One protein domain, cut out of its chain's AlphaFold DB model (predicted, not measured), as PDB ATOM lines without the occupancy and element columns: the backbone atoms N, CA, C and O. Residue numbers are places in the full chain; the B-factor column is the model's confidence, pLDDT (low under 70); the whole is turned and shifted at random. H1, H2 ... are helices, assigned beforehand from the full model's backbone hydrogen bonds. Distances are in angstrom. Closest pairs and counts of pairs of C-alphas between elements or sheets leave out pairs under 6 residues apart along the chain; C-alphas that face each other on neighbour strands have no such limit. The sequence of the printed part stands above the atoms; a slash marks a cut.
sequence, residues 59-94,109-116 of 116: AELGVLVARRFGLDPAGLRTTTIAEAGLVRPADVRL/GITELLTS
ATOM      1  N   ALA A  59     -10.613   7.690 -18.411       95.31
ATOM      2  CA  ALA A  59      -9.599   6.641 -18.370       95.31
ATOM      3  C   ALA A  59      -8.452   6.936 -19.350       95.31
ATOM      4  O   ALA A  59      -7.290   6.942 -18.951       95.31
ATOM      5  N   GLU A  60      -8.776   7.266 -20.601       95.88
ATOM      6  CA  GLU A  60      -7.782   7.616 -21.626       95.88
ATOM      7  C   GLU A  60      -7.002   8.885 -21.257       95.88
ATOM      8  O   GLU A  60      -5.777   8.903 -21.372       95.88
ATOM      9  N   LEU A  61      -7.674   9.918 -20.728       96.38
ATOM     10  CA  LEU A  61      -7.000  11.112 -20.209       96.38
ATOM     11  C   LEU A  61      -6.028  10.751 -19.079       96.38
ATOM     12  O   LEU A  61      -4.902  11.239 -19.065       96.38
ATOM     13  N   GLY A  62      -6.441   9.876 -18.156       96.44
ATOM     14  CA  GLY A  62      -5.580   9.373 -17.085       96.44
ATOM     15  C   GLY A  62      -4.320   8.688 -17.616       96.44
ATOM     16  O   GLY A  62      -3.229   8.962 -17.123       96.44
ATOM     17  N   VAL A  63      -4.445   7.870 -18.666       96.56
ATOM     18  CA  VAL A  63      -3.300   7.227 -19.333       96.56
ATOM     19  C   VAL A  63      -2.374   8.257 -19.983       96.56
ATOM     20  O   VAL A  63      -1.157   8.158 -19.824       96.56
ATOM     21  N   LEU A  64      -2.916   9.256 -20.691       96.69
ATOM     22  CA  LEU A  64      -2.114  10.325 -21.300       96.69
ATOM     23  C   LEU A  64      -1.340  11.119 -20.238       96.69
ATOM     24  O   LEU A  64      -0.147  11.366 -20.398       96.69
ATOM     25  N   VAL A  65      -1.998  11.460 -19.128       96.62
ATOM     26  CA  VAL A  65      -1.369  12.142 -17.991       96.62
ATOM     27  C   VAL A  65      -0.283  11.263 -17.367       96.62
ATOM     28  O   VAL A  65       0.843  11.727 -17.212       96.62
ATOM     29  N   ALA A  66      -0.568   9.993 -17.061       96.38
ATOM     30  CA  ALA A  66       0.414   9.078 -16.476       96.38
ATOM     31  C   ALA A  66       1.681   8.985 -17.335       96.38
ATOM     32  O   ALA A  66       2.783   9.203 -16.834       96.38
ATOM     33  N   ARG A  67       1.518   8.794 -18.650       95.12
ATOM     34  CA  ARG A  67       2.632   8.782 -19.607       95.12
ATOM     35  C   ARG A  67       3.430  10.083 -19.581       95.12
ATOM     36  O   ARG A  67       4.655  10.034 -19.514       95.12
ATOM     37  N   ARG A  68       2.759  11.241 -19.583       95.81
ATOM     38  CA  ARG A  68       3.423  12.556 -19.599       95.81
ATOM     39  C   ARG A  68       4.285  12.826 -18.365       95.81
ATOM     40  O   ARG A  68       5.246  13.593 -18.450       95.81
ATOM     41  N   PHE A  69       3.930  12.218 -17.238       95.88
ATOM     42  CA  PHE A  69       4.635  12.357 -15.965       95.88
ATOM     43  C   PHE A  69       5.506  11.139 -15.607       95.88
ATOM     44  O   PHE A  69       6.038  11.091 -14.502       95.88
ATOM     45  N   GLY A  70       5.684  10.171 -16.516       95.44
ATOM     46  CA  GLY A  70       6.535   8.995 -16.285       95.44
ATOM     47  C   GLY A  70       5.976   7.986 -15.273       95.44
ATOM     48  O   GLY A  70       6.738   7.231 -14.677       95.44
ATOM     49  N   LEU A  71       4.660   7.981 -15.057       96.12
ATOM     50  CA  LEU A  71       3.962   7.031 -14.192       96.12
ATOM     51  C   LEU A  71       3.520   5.802 -14.995       96.12
ATOM     52  O   LEU A  71       3.131   5.935 -16.157       96.12
ATOM     53  N   ASP A  72       3.525   4.625 -14.365       95.75
ATOM     54  CA  ASP A  72       3.045   3.384 -14.981       95.75
ATOM     55  C   ASP A  72       1.519   3.430 -15.212       95.75
ATOM     56  O   ASP A  72       0.747   3.439 -14.246       95.75
ATOM     57  N   PRO A  73       1.047   3.420 -16.474       95.25
ATOM     58  CA  PRO A  73      -0.380   3.418 -16.767       95.25
ATOM     59  C   PRO A  73      -1.091   2.131 -16.329       95.25
ATOM     60  O   PRO A  73      -2.301   2.169 -16.116       95.25
ATOM     61  N   ALA A  74      -0.380   1.004 -16.183       94.19
ATOM     62  CA  ALA A  74      -0.980  -0.263 -15.760       94.19
ATOM     63  C   ALA A  74      -1.469  -0.224 -14.300       94.19
ATOM     64  O   ALA A  74      -2.377  -0.967 -13.929       94.19
ATOM     65  N   GLY A  75      -0.927   0.689 -13.486       92.69
ATOM     66  CA  GLY A  75      -1.388   0.934 -12.120       92.69
ATOM     67  C   GLY A  75      -2.723   1.686 -12.023       92.69
ATOM     68  O   GLY A  75      -3.291   1.786 -10.932       92.69
ATOM     69  N   LEU A  76      -3.248   2.224 -13.131       95.31
ATOM     70  CA  LEU A  76      -4.496   2.985 -13.130       95.31
ATOM     71  C   LEU A  76      -5.709   2.057 -13.024       95.31
ATOM     72  O   LEU A  76      -6.073   1.346 -13.960       95.31
ATOM     73  N   ARG A  77      -6.404   2.129 -11.887       94.62
ATOM     74  CA  ARG A  77      -7.706   1.477 -11.717       94.62
ATOM     75  C   ARG A  77      -8.775   2.278 -12.447       94.62
ATOM     76  O   ARG A  77      -8.982   3.457 -12.163       94.62
ATOM     77  N   THR A  78      -9.465   1.624 -13.370       94.88
ATOM     78  CA  THR A  78     -10.571   2.209 -14.131       94.88
ATOM     79  C   THR A  78     -11.864   1.456 -13.837       94.88
ATOM     80  O   THR A  78     -11.851   0.361 -13.281       94.88
ATOM     81  N   THR A  79     -12.994   2.084 -14.145       95.31
ATOM     82  CA  THR A  79     -14.331   1.498 -14.016       95.31
ATOM     83  C   THR A  79     -15.252   2.160 -15.033       95.31
ATOM     84  O   THR A  79     -14.952   3.249 -15.541       95.31
ATOM     85  N   THR A  80     -16.379   1.529 -15.328       94.50
ATOM     86  CA  THR A  80     -17.440   2.123 -16.138       94.50
ATOM     87  C   THR A  80     -18.407   2.951 -15.284       94.50
ATOM     88  O   THR A  80     -18.471   2.836 -14.062       94.50
ATOM     89  N   ILE A  81     -19.203   3.812 -15.927       94.12
ATOM     90  CA  ILE A  81     -20.269   4.561 -15.236       94.12
ATOM     91  C   ILE A  81     -21.297   3.608 -14.605       94.12
ATOM     92  O   ILE A  81     -21.760   3.879 -13.498       94.12
ATOM     93  N   ALA A  82     -21.604   2.498 -15.288       93.69
ATOM     94  CA  ALA A  82     -22.549   1.486 -14.830       93.69
ATOM     95  C   ALA A  82     -22.043   0.751 -13.580       93.69
ATOM     96  O   ALA A  82     -22.749   0.697 -12.579       93.69
ATOM     97  N   GLU A  83     -20.806   0.250 -13.605       96.44
ATOM     98  CA  GLU A  83     -20.194  -0.438 -12.457       96.44
ATOM     99  C   GLU A  83     -20.017   0.483 -11.246       96.44
ATOM    100  O   GLU A  83     -20.147   0.046 -10.107       96.44
ATOM    101  N   ALA A  84     -19.774   1.776 -11.479       94.12
ATOM    102  CA  ALA A  84     -19.696   2.775 -10.419       94.12
ATOM    103  C   ALA A  84     -21.068   3.159  -9.822       94.12
ATOM    104  O   ALA A  84     -21.115   3.991  -8.917       94.12
ATOM    105  N   GLY A  85     -22.181   2.625 -10.344       96.25
ATOM    106  CA  GLY A  85     -23.538   2.941  -9.884       96.25
ATOM    107  C   GLY A  85     -23.960   4.393 -10.139       96.25
ATOM    108  O   GLY A  85     -24.826   4.920  -9.444       96.25
ATOM    109  N   LEU A  86     -23.333   5.077 -11.103       94.44
ATOM    110  CA  LEU A  86     -23.562   6.501 -11.349       94.44
ATOM    111  C   LEU A  86     -24.621   6.721 -12.432       94.44
ATOM    112  O   LEU A  86     -24.506   6.205 -13.538       94.44
ATOM    113  N   VAL A  87     -25.596   7.588 -12.155       95.44
ATOM    114  CA  VAL A  87     -26.639   7.974 -13.117       95.44
ATOM    115  C   VAL A  87     -26.318   9.350 -13.697       95.44
ATOM    116  O   VAL A  87     -26.613  10.382 -13.100       95.44
ATOM    117  N   ARG A  88     -25.651   9.368 -14.855       93.00
ATOM    118  CA  ARG A  88     -25.324  10.584 -15.620       93.00
ATOM    119  C   ARG A  88     -25.039  10.244 -17.087       93.00
ATOM    120  O   ARG A  88     -24.733   9.085 -17.367       93.00
ATOM    121  N   PRO A  89     -25.077  11.224 -18.010       94.44
ATOM    122  CA  PRO A  89     -24.730  10.992 -19.408       94.44
ATOM    123  C   PRO A  89     -23.353  10.332 -19.557       94.44
ATOM    124  O   PRO A  89     -22.370  10.795 -18.971       94.44
ATOM    125  N   ALA A  90     -23.304   9.235 -20.318       91.19
ATOM    126  CA  ALA A  90     -22.086   8.452 -20.502       91.19
ATOM    127  C   ALA A  90     -21.132   9.050 -21.539       91.19
ATOM    128  O   ALA A  90     -19.918   8.904 -21.409       91.19
ATOM    129  N   ASP A  91     -21.685   9.756 -22.523       92.81
ATOM    130  CA  ASP A  91     -20.938  10.415 -23.583       92.81
ATOM    131  C   ASP A  91     -21.364  11.882 -23.677       92.81
ATOM    132  O   ASP A  91     -22.525  12.194 -23.943       92.81
ATOM    133  N   VAL A  92     -20.426  12.787 -23.394       93.44
ATOM    134  CA  VAL A  92     -20.629  14.235 -23.470       93.44
ATOM    135  C   VAL A  92     -19.500  14.809 -24.304       93.44
ATOM    136  O   VAL A  92     -18.360  14.911 -23.849       93.44
ATOM    137  N   ARG A  93     -19.830  15.186 -25.537       94.44
ATOM    138  CA  ARG A  93     -18.895  15.758 -26.508       94.44
ATOM    139  C   ARG A  93     -19.412  17.102 -26.971       94.44
ATOM    140  O   ARG A  93     -20.613  17.298 -27.137       94.44
ATOM    141  N   LEU A  94     -18.482  18.020 -27.190       94.19
ATOM    142  CA  LEU A  94     -18.774  19.303 -27.802       94.19
ATOM    143  C   LEU A  94     -18.317  19.261 -29.256       94.19
ATOM    144  O   LEU A  94     -17.159  18.958 -29.529       94.19
ATOM    145  N   GLY A 109      -5.276  19.529 -29.731       93.94
ATOM    146  CA  GLY A 109      -5.721  18.227 -29.235       93.94
ATOM    147  C   GLY A 109      -5.136  17.911 -27.860       93.94
ATOM    148  O   GLY A 109      -4.111  18.473 -27.469       93.94
ATOM    149  N   ILE A 110      -5.788  17.016 -27.116       95.44
ATOM    150  CA  ILE A 110      -5.284  16.597 -25.804       95.44
ATOM    151  C   ILE A 110      -4.021  15.743 -25.947       95.44
ATOM    152  O   ILE A 110      -3.101  15.881 -25.143       95.44
ATOM    153  N   THR A 111      -3.940  14.931 -27.001       94.31
ATOM    154  CA  THR A 111      -2.755  14.137 -27.327       94.31
ATOM    155  C   THR A 111      -1.585  15.061 -27.616       94.31
ATOM    156  O   THR A 111      -0.571  14.969 -26.940       94.31
ATOM    157  N   GLU A 112      -1.758  16.042 -28.508       94.44
ATOM    158  CA  GLU A 112      -0.729  17.052 -28.802       94.44
ATOM    159  C   GLU A 112      -0.191  17.740 -27.539       94.44
ATOM    160  O   GLU A 112       1.005  17.988 -27.450       94.44
ATOM    161  N   LEU A 113      -1.052  18.039 -26.561       92.44
ATOM    162  CA  LEU A 113      -0.648  18.696 -25.316       92.44
ATOM    163  C   LEU A 113       0.124  17.766 -24.365       92.44
ATOM    164  O   LEU A 113       1.007  18.222 -23.641       92.44
ATOM    165  N   LEU A 114      -0.253  16.487 -24.308       94.81
ATOM    166  CA  LEU A 114       0.250  15.532 -23.317       94.81
ATOM    167  C   LEU A 114       1.296  14.561 -23.868       94.81
ATOM    168  O   LEU A 114       1.864  13.795 -23.098       94.81
ATOM    169  N   THR A 115       1.578  14.582 -25.168       85.81
ATOM    170  CA  THR A 115       2.672  13.806 -25.771       85.81
ATOM    171  C   THR A 115       3.844  14.675 -26.223       85.81
ATOM    172  O   THR A 115       4.826  14.130 -26.717       85.81
ATOM    173  N   SER A 116       3.742  16.002 -26.072       71.62
ATOM    174  CA  SER A 116       4.820  16.967 -26.339       71.62
ATOM    175  C   SER A 116       5.740  17.207 -25.147       71.62
ATOM    176  O   SER A 116       5.232  17.286 -23.994       71.62
TER     177      SER A 116
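Overview. This is residues 59 to 94 and 109 to 116 of the 116 residues of an uncharacterized protein of Micromonospora sp. KC723 (UniProt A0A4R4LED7). There is little regular structure here: a long strand-free arc, residues 69 to 94, sweeps away from two short helices, H1 and H2, that touch each other, and residues 83 to 88 stick out at its far bend. The printed part has 44 residues with two named helices, H1 then H2, and no named strand; the class is all helix, with 15 residues in named elements. It is loose, with a radius of gyration of the C-alphas of 12.9 A, and flat, spanning 35 by 28 by 9 A.

Along the chain. Find C-alpha 59 at (-9.599, 6.641, -18.370); from there H1, residues 59 to 68, runs 14.4 A to C-alpha 68 at (3.423, 12.556, -19.599). Beyond the cut, H2, residues 110 to 114, ends at C-alpha 114 at (0.250, 15.532, -23.317).

Arrangement. Look at Arg 68 and Leu 114, the closest C-alphas of H1 and H2, 5.7 A apart; the helices touch. In H1 and H2 every O i to N i+4 pair is within hydrogen-bond range.

Size, cuts and confidence. The farthest C-alphas, Gly 85 and Ser 116, are 35.7 A apart. Residues 95 to 108 are not printed; C-alphas 94 and 109 are 13.2 A apart across this cut, which the link from H1 to H2 spans. No printed residue is under 70 in pLDDT.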